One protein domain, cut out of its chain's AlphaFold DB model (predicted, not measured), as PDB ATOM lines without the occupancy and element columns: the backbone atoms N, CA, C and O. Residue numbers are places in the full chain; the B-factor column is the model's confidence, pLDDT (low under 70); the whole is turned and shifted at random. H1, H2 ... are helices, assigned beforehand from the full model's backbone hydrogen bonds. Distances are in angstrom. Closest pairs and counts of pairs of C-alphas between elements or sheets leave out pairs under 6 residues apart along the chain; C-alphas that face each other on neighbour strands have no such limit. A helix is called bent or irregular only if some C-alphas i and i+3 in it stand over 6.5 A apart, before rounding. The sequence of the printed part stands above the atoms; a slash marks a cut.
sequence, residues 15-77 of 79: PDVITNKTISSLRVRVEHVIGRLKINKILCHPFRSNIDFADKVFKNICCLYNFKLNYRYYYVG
ATOM      1  N   PRO A  15     -33.915  12.441  55.741       92.94
ATOM      2  CA  PRO A  15     -33.885  12.542  57.203       92.94
ATOM      3  C   PRO A  15     -32.467  12.592  57.794       92.94
ATOM      4  O   PRO A  15     -32.223  13.333  58.754       92.94
ATOM      5  N   ASP A  16     -31.508  11.866  57.218       93.69
ATOM      6  CA  ASP A  16     -30.114  11.881  57.677       93.69
ATOM      7  C   ASP A  16     -29.450  13.225  57.362       93.69
ATOM      8  O   ASP A  16     -28.679  13.750  58.170       93.69
ATOM      9  N   VAL A  17     -29.773  13.823  56.208       94.31
ATOM     10  CA  VAL A  17     -29.300  15.164  55.834       94.31
ATOM     11  C   VAL A  17     -29.810  16.200  56.829       94.31
ATOM     12  O   VAL A  17     -29.024  17.008  57.331       94.31
ATOM     13  N   ILE A  18     -31.104  16.165  57.157       94.69
ATOM     14  CA  ILE A  18     -31.726  17.082  58.126       94.69
ATOM     15  C   ILE A  18     -31.083  16.915  59.509       94.69
ATOM     16  O   ILE A  18     -30.732  17.903  60.168       94.69
ATOM     17  N   THR A  19     -30.857  15.668  59.923       94.19
ATOM     18  CA  THR A  19     -30.194  15.339  61.189       94.19
ATOM     19  C   THR A  19     -28.780  15.916  61.232       94.19
ATOM     20  O   THR A  19     -28.424  16.660  62.151       94.19
ATOM     21  N   ASN A  20     -27.979  15.664  60.196       95.56
ATOM     22  CA  ASN A  20     -26.615  16.177  60.098       95.56
ATOM     23  C   ASN A  20     -26.562  17.704  60.041       95.56
ATOM     24  O   ASN A  20     -25.687  18.306  60.669       95.56
ATOM     25  N   LYS A  21     -27.497  18.346  59.334       95.25
ATOM     26  CA  LYS A  21     -27.617  19.809  59.282       95.25
ATOM     27  C   LYS A  21     -27.897  20.386  60.668       95.25
ATOM     28  O   LYS A  21     -27.250  21.353  61.069       95.25
ATOM     29  N   THR A  22     -28.786  19.754  61.431       94.88
ATOM     30  CA  THR A  22     -29.108  20.155  62.807       94.88
ATOM     31  C   THR A  22     -27.885  20.039  63.714       94.88
ATOM     32  O   THR A  22     -27.500  21.025  64.349       94.88
ATOM     33  N   ILE A  23     -27.200  18.889  63.702       94.88
ATOM     34  CA  ILE A  23     -25.967  18.676  64.479       94.88
ATOM     35  C   ILE A  23     -24.900  19.707  64.095       94.88
ATOM     36  O   ILE A  23     -24.268  20.307  64.965       94.88
ATOM     37  N   SER A  24     -24.716  19.950  62.797       94.25
ATOM     38  CA  SER A  24     -23.721  20.903  62.298       94.25
ATOM     39  C   SER A  24     -24.040  22.330  62.738       94.25
ATOM     40  O   SER A  24     -23.150  23.040  63.197       94.25
ATOM     41  N   SER A  25     -25.312  22.737  62.695       95.38
ATOM     42  CA  SER A  25     -25.739  24.065  63.155       95.38
ATOM     43  C   SER A  25     -25.459  24.289  64.647       95.38
ATOM     44  O   SER A  25     -25.003  25.365  65.041       95.38
ATOM     45  N   LEU A  26     -25.664  23.259  65.474       94.94
ATOM     46  CA  LEU A  26     -25.347  23.299  66.898       94.94
ATOM     47  C   LEU A  26     -23.834  23.398  67.116       94.94
ATOM     48  O   LEU A  26     -23.382  24.236  67.898       94.94
ATOM     49  N   ARG A  27     -23.048  22.593  66.391       95.12
ATOM     50  CA  ARG A  27     -21.581  22.618  66.469       95.12
ATOM     51  C   ARG A  27     -21.015  23.991  66.149       95.12
ATOM     52  O   ARG A  27     -20.212  24.483  66.930       95.12
ATOM     53  N   VAL A  28     -21.482  24.639  65.083       95.75
ATOM     54  CA  VAL A  28     -21.026  25.988  64.709       95.75
ATOM     55  C   VAL A  28     -21.244  26.983  65.853       95.75
ATOM     56  O   VAL A  28     -20.372  27.799  66.147       95.75
ATOM     57  N   ARG A  29     -22.383  26.920  66.555       94.81
ATOM     58  CA  ARG A  29     -22.634  27.781  67.727       94.81
ATOM     59  C   ARG A  29     -21.665  27.476  68.869       94.81
ATOM     60  O   ARG A  29     -21.096  28.401  69.444       94.81
ATOM     61  N   VAL A  30     -21.461  26.195  69.177       94.31
ATOM     62  CA  VAL A  30     -20.544  25.748  70.237       94.31
ATOM     63  C   VAL A  30     -19.100  26.152  69.927       94.31
ATOM     64  O   VAL A  30     -18.423  26.698  70.792       94.31
ATOM     65  N   GLU A  31     -18.639  25.961  68.693       95.44
ATOM     66  CA  GLU A  31     -17.286  26.313  68.247       95.44
ATOM     67  C   GLU A  31     -17.028  27.820  68.349       95.44
ATOM     68  O   GLU A  31     -15.983  28.222  68.861       95.44
ATOM     69  N   HIS A  32     -17.996  28.665  67.972       95.06
ATOM     70  CA  HIS A  32     -17.885  30.111  68.176       95.06
ATOM     71  C   HIS A  32     -17.740  30.483  69.656       95.06
ATOM     72  O   HIS A  32     -16.897  31.312  70.001       95.06
ATOM     73  N   VAL A  33     -18.533  29.868  70.541       94.69
ATOM     74  CA  VAL A  33     -18.425  30.104  71.989       94.69
ATOM     75  C   VAL A  33     -17.062  29.639  72.502       94.69
ATOM     76  O   VAL A  33     -16.375  30.419  73.156       94.69
ATOM     77  N   ILE A  34     -16.609  28.434  72.145       94.12
ATOM     78  CA  ILE A  34     -15.278  27.927  72.517       94.12
ATOM     79  C   ILE A  34     -14.175  28.873  72.024       94.12
ATOM     80  O   ILE A  34     -13.254  29.180  72.780       94.12
ATOM     81  N   GLY A  35     -14.280  29.386  70.796       94.94
ATOM     82  CA  GLY A  35     -13.349  30.375  70.252       94.94
ATOM     83  C   GLY A  35     -13.283  31.648  71.101       94.94
ATOM     84  O   GLY A  35     -12.195  32.150  71.379       94.94
ATOM     85  N   ARG A  36     -14.429  32.137  71.593       94.69
ATOM     86  CA  ARG A  36     -14.481  33.276  72.526       94.69
ATOM     87  C   ARG A  36     -13.862  32.956  73.883       94.69
ATOM     88  O   ARG A  36     -13.155  33.799  74.429       94.69
ATOM     89  N   LEU A  37     -14.093  31.758  74.417       95.25
ATOM     90  CA  LEU A  37     -13.525  31.335  75.700       95.25
ATOM     91  C   LEU A  37     -11.996  31.206  75.623       95.25
ATOM     92  O   LEU A  37     -11.302  31.661  76.533       95.25
ATOM     93  N   LYS A  38     -11.467  30.676  74.511       93.75
ATOM     94  CA  LYS A  38     -10.025  30.488  74.259       93.75
ATOM     95  C   LYS A  38      -9.218  31.780  74.093       93.75
ATOM     96  O   LYS A  38      -7.991  31.715  74.075       93.75
ATOM     97  N   ILE A  39      -9.863  32.950  74.040       93.50
ATOM     98  CA  ILE A  39      -9.165  34.241  74.189       93.50
ATOM     99  C   ILE A  39      -8.404  34.272  75.528       93.50
ATOM    100  O   ILE A  39      -7.309  34.829  75.611       93.50
ATOM    101  N   ASN A  40      -8.937  33.607  76.558       91.88
ATOM    102  CA  ASN A  40      -8.224  33.360  77.804       91.88
ATOM    103  C   ASN A  40      -7.125  32.317  77.564       91.88
ATOM    104  O   ASN A  40      -7.413  31.135  77.367       91.88
ATOM    105  N   LYS A  41      -5.856  32.741  77.617       91.06
ATOM    106  CA  LYS A  41      -4.688  31.892  77.311       91.06
ATOM    107  C   LYS A  41      -4.629  30.606  78.138       91.06
ATOM    108  O   LYS A  41      -4.201  29.579  77.617       91.06
ATOM    109  N   ILE A  42      -5.149  30.635  79.365       91.12
ATOM    110  CA  ILE A  42      -5.262  29.463  80.244       91.12
ATOM    111  C   ILE A  42      -6.099  28.318  79.640       91.12
ATOM    112  O   ILE A  42      -5.834  27.164  79.947       91.12
ATOM    113  N   LEU A  43      -7.061  28.617  78.754       91.50
ATOM    114  CA  LEU A  43      -7.869  27.617  78.038       91.50
ATOM    115  C   LEU A  43      -7.325  27.270  76.647       91.50
ATOM    116  O   LEU A  43      -7.821  26.348  75.998       91.50
ATOM    117  N   CYS A  44      -6.361  28.042  76.142       92.25
ATOM    118  CA  CYS A  44      -5.788  27.828  74.817       92.25
ATOM    119  C   CYS A  44      -4.588  26.876  74.851       92.25
ATOM    120  O   CYS A  44      -4.362  26.145  73.887       92.25
ATOM    121  N   HIS A  45      -3.806  26.911  75.931       90.44
ATOM    122  CA  HIS A  45      -2.627  26.069  76.082       90.44
ATOM    123  C   HIS A  45      -2.972  24.713  76.710       90.44
ATOM    124  O   HIS A  45      -3.950  24.615  77.454       90.44
ATOM    125  N   PRO A  46      -2.168  23.666  76.445       88.50
ATOM    126  CA  PRO A  46      -2.308  22.390  77.132       88.50
ATOM    127  C   PRO A  46      -2.240  22.577  78.647       88.50
ATOM    128  O   PRO A  46      -1.310  23.200  79.167       88.50
ATOM    129  N   PHE A  47      -3.224  22.028  79.350       86.25
ATOM    130  CA  PHE A  47      -3.273  22.092  80.800       86.25
ATOM    131  C   PHE A  47      -2.363  21.013  81.401       86.25
ATOM    132  O   PHE A  47      -2.441  19.853  81.006       86.25
ATOM    133  N   ARG A  48      -1.472  21.389  82.328       87.69
ATOM    134  CA  ARG A  48      -0.440  20.491  82.896       87.69
ATOM    135  C   ARG A  48      -0.737  19.999  84.320       87.69
ATOM    136  O   ARG A  48       0.130  19.401  84.941       87.69
ATOM    137  N   SER A  49      -1.922  20.285  84.853       88.06
ATOM    138  CA  SER A  49      -2.340  19.879  86.205       88.06
ATOM    139  C   SER A  49      -3.582  18.970  86.136       88.06
ATOM    140  O   SER A  49      -3.991  18.573  85.045       88.06
ATOM    141  N   ASN A  50      -4.158  18.601  87.284       91.12
ATOM    142  CA  ASN A  50      -5.317  17.710  87.374       91.12
ATOM    143  C   ASN A  50      -6.518  18.260  86.569       91.12
ATOM    144  O   ASN A  50      -6.812  19.460  86.589       91.12
ATOM    145  N   ILE A  51      -7.235  17.355  85.900       91.94
ATOM    146  CA  ILE A  51      -8.454  17.623  85.141       91.94
ATOM    147  C   ILE A  51      -9.538  18.304  85.984       91.94
ATOM    148  O   ILE A  51     -10.221  19.184  85.472       91.94
ATOM    149  N   ASP A  52      -9.634  18.002  87.284       93.94
ATOM    150  CA  ASP A  52     -10.608  18.651  88.176       93.94
ATOM    151  C   ASP A  52     -10.352  20.153  88.311       93.94
ATOM    152  O   ASP A  52     -11.275  20.967  88.392       93.94
ATOM    153  N   PHE A  53      -9.077  20.547  88.337       91.81
ATOM    154  CA  PHE A  53      -8.715  21.955  88.364       91.81
ATOM    155  C   PHE A  53      -8.978  22.602  87.001       91.81
ATOM    156  O   PHE A  53      -9.507  23.714  86.948       91.81
ATOM    157  N   ALA A  54      -8.659  21.907  85.904       91.62
ATOM    158  CA  ALA A  54      -8.956  22.379  84.553       91.62
ATOM    159  C   ALA A  54     -10.459  22.642  84.363       91.62
ATOM    160  O   ALA A  54     -10.842  23.692  83.844       91.62
ATOM    161  N   ASP A  55     -11.308  21.728  84.839       93.94
ATOM    162  CA  ASP A  55     -12.765  21.842  84.794       93.94
ATOM    163  C   ASP A  55     -13.268  23.038  85.618       93.94
ATOM    164  O   ASP A  55     -14.067  23.836  85.123       93.94
ATOM    165  N   LYS A  56     -12.736  23.249  86.831       95.25
ATOM    166  CA  LYS A  56     -13.049  24.438  87.647       95.25
ATOM    167  C   LYS A  56     -12.692  25.740  86.929       95.25
ATOM    168  O   LYS A  56     -13.514  26.656  86.869       95.25
ATOM    169  N   VAL A  57     -11.490  25.827  86.356       93.94
ATOM    170  CA  VAL A  57     -11.049  27.001  85.583       93.94
ATOM    171  C   VAL A  57     -11.963  27.234  84.382       93.94
ATOM    172  O   VAL A  57     -12.405  28.362  84.150       93.94
ATOM    173  N   PHE A  58     -12.290  26.175  83.641       94.56
ATOM    174  CA  PHE A  58     -13.177  26.249  82.486       94.56
ATOM    175  C   PHE A  58     -14.575  26.750  82.873       94.56
ATOM    176  O   PHE A  58     -15.073  27.698  82.264       94.56
ATOM    177  N   LYS A  59     -15.179  26.187  83.929       96.25
ATOM    178  CA  LYS A  59     -16.484  26.614  84.462       96.25
ATOM    179  C   LYS A  59     -16.483  28.080  84.881       96.25
ATOM    180  O   LYS A  59     -17.388  28.816  84.493       96.25
ATOM    181  N   ASN A  60     -15.452  28.530  85.593       96.69
ATOM    182  CA  ASN A  60     -15.335  29.928  86.010       96.69
ATOM    183  C   ASN A  60     -15.292  30.879  84.807       96.69
ATOM    184  O   ASN A  60     -16.008  31.880  84.778       96.69
ATOM    185  N   ILE A  61     -14.510  30.548  83.778       96.25
ATOM    186  CA  ILE A  61     -14.410  31.373  82.567       96.25
ATOM    187  C   ILE A  61     -15.729  31.377  81.786       96.25
ATOM    188  O   ILE A  61     -16.156  32.435  81.319       96.25
ATOM    189  N   CYS A  62     -16.414  30.235  81.689       96.75
ATOM    190  CA  CYS A  62     -17.759  30.153  81.117       96.75
ATOM    191  C   CYS A  62     -18.754  31.048  81.870       96.75
ATOM    192  O   CYS A  62     -19.490  31.807  81.236       96.75
ATOM    193  N   CYS A  63     -18.749  31.016  83.205       97.12
ATOM    194  CA  CYS A  63     -19.589  31.884  84.032       97.12
ATOM    195  C   CYS A  63     -19.302  33.367  83.778       97.12
ATOM    196  O   CYS A  63     -20.236  34.128  83.539       97.12
ATOM    197  N   LEU A  64     -18.031  33.779  83.750       96.25
ATOM    198  CA  LEU A  64     -17.647  35.167  83.469       96.25
ATOM    199  C   LEU A  64     -18.075  35.614  82.066       96.25
ATOM    200  O   LEU A  64     -18.571  36.728  81.884       96.25
ATOM    201  N   TYR A  65     -17.914  34.747  81.065       95.31
ATOM    202  CA  TYR A  65     -18.356  35.027  79.702       95.31
ATOM    203  C   TYR A  65     -19.878  35.201  79.627       95.31
ATOM    204  O   TYR A  65     -20.359  36.179  79.050       95.31
ATOM    205  N   ASN A  66     -20.636  34.306  80.266       95.19
ATOM    206  CA  ASN A  66     -22.093  34.387  80.335       95.19
ATOM    207  C   ASN A  66     -22.556  35.628  81.101       95.19
ATOM    208  O   ASN A  66     -23.481  36.305  80.659       95.19
ATOM    209  N   PHE A  67     -21.894  35.968  82.208       95.62
ATOM    210  CA  PHE A  67     -22.166  37.189  82.960       95.62
ATOM    211  C   PHE A  67     -21.970  38.427  82.080       95.62
ATOM    212  O   PHE A  67     -22.870  39.255  81.970       95.62
ATOM    213  N   LYS A  68     -20.847  38.512  81.357       93.69
ATOM    214  CA  LYS A  68     -20.566  39.608  80.419       93.69
ATOM    215  C   LYS A  68     -21.603  39.702  79.297       93.69
ATOM    216  O   LYS A  68     -21.994  40.808  78.923       93.69
ATOM    217  N   LEU A  69     -22.039  38.569  78.742       92.50
ATOM    218  CA  LEU A  69     -23.080  38.542  77.712       92.50
ATOM    219  C   LEU A  69     -24.419  39.054  78.244       92.50
ATOM    220  O   LEU A  69     -25.032  39.895  77.592       92.50
ATOM    221  N   ASN A  70     -24.841  38.583  79.419       94.31
ATOM    222  CA  ASN A  70     -26.082  39.018  80.057       94.31
ATOM    223  C   ASN A  70     -26.024  40.498  80.429       94.31
ATOM    224  O   ASN A  70     -26.927  41.246  80.077       94.31
ATOM    225  N   TYR A  71     -24.935  40.950  81.054       94.56
ATOM    226  CA  TYR A  71     -24.737  42.362  81.366       94.56
ATOM    227  C   TYR A  71     -24.868  43.229  80.108       94.56
ATOM    228  O   TYR A  71     -25.602  44.215  80.086       94.56
ATOM    229  N   ARG A  72     -24.219  42.822  79.011       90.62
ATOM    230  CA  ARG A  72     -24.319  43.546  77.742       90.62
ATOM    231  C   ARG A  72     -25.740  43.531  77.170       90.62
ATOM    232  O   ARG A  72     -26.169  44.544  76.633       90.62
ATOM    233  N   TYR A  73     -26.455  42.416  77.298       91.50
ATOM    234  CA  TYR A  73     -27.837  42.281  76.841       91.50
ATOM    235  C   TYR A  73     -28.796  43.214  77.592       91.50
ATOM    236  O   TYR A  73     -29.563  43.922  76.947       91.50
ATOM    237  N   TYR A  74     -28.726  43.242  78.925       92.94
ATOM    238  CA  TYR A  74     -29.664  44.000  79.758       92.94
ATOM    239  C   TYR A  74     -29.340  45.497  79.855       92.94
ATOM    240  O   TYR A  74     -30.266  46.299  79.904       92.94
ATOM    241  N   TYR A  75     -28.059  45.884  79.873       91.81
ATOM    242  CA  TYR A  75     -27.664  47.261  80.219       91.81
ATOM    243  C   TYR A  75     -27.094  48.089  79.062       91.81
ATOM    244  O   TYR A  75     -27.086  49.311  79.144       91.81
ATOM    245  N   VAL A  76     -26.597  47.460  77.991       85.50
ATOM    246  CA  VAL A  76     -25.983  48.174  76.847       85.50
ATOM    247  C   VAL A  76     -26.874  48.126  75.600       85.50
ATOM    248  O   VAL A  76     -26.712  48.935  74.691       85.50
ATOM    249  N   GLY A  77     -27.834  47.200  75.564       73.38
ATOM    250  CA  GLY A  77     -28.688  46.950  74.408       73.38
ATOM    251  C   GLY A  77     -28.076  45.951  73.423       73.38
ATOM    252  O   GLY A  77     -26.855  45.778  73.318       73.38
TER     253      GLY A  77
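AT A GLANCE: This is residues 15 to 77 of the 79 residues of the protein "DDE Tnp4 domain-containing protein" of Candidatus Roizmanbacteria bacterium CG11_big_fil_rev_8_21_14_0_20_37_16 (UniProt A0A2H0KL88). Two long helices, H3 and H1, make a T: H3 is the crossbar, and H1 is the stem, whose last residue comes up to H3 partway along it, about perpendicular. The short helix H2 sits beside this junction, and the chain then loops out through residues 45 to 50 to the first residue of H3; residues 15 to 32 of H1, and residues 51 to 53 and 66 to 76 at the two ends of H3, stick out. The printed part has 63 residues with three named helices, in the order H1, H2, H3, and no named strand; the class is all helix. It is loose, with a radius of gyration of the C-alphas of 15.3 A, and flat, spanning 43 by 37 by 17 A.

IN THESE COORDINATES: Begin with H3, the longest helix, residues 51 to 76: find C-alpha 51 at (-8.454, 17.623, 85.141), from where it runs 36.2 A to C-alpha 76 at (-25.983, 48.174, 76.847). H3 is neither bent nor irregular, but only just: C-alphas 73 and 76 are 6.2 A apart. Then find H1, residues 15 to 37, which starts at C-alpha 15 at (-33.885, 12.542, 57.203) and is 33.3 A from first to last C-alpha. Last look for H2, the four residues 41 to 44, which is 4.9 A from first to last C-alpha.

HOW THE PARTS SIT: Look first at Leu 37 of H1 and Ile 61 of H3, whose C-alphas are the closest of the two helices, 6.9 A apart. H1 and H3 only just touch, with 3 pairs of C-alphas within 8 A. H1 touches with residue 37 alone, and H3 with residues 61 to 65 alone. Their lines are about perpendicular, at 90 degrees. H2 is close to H3 but not clearly touching, and the closest C-alphas are those of Leu 43 and Phe 58, 7.1 A apart. H2 is also close to H1 but not clearly touching, and there the closest C-alphas are those of Leu 37 and Leu 43, 7.2 A apart. Along the backbones of H1 and H3, every O i to N i+4 pair is within hydrogen-bond range, while H2 is too short for such a pair.

THE WHOLE: The two C-alphas farthest apart are those of Pro 15 and Ser 49, at 43.5 A. Residues 15 to 32, which belong to H1, stand free; so do residues 47 to 53, of which 51 to 53 belong to H3, and residues 66 to 77, of which 66 to 76 belong to H3. The link from H1 to H2 is tight, with 3 residues, and that from H2 to H3 is short, with 6. The printed part, residues 15 to 77 of a chain of 79, has no cut. The mean pLDDT of the printed part is 93.2, and no printed residue is under 70.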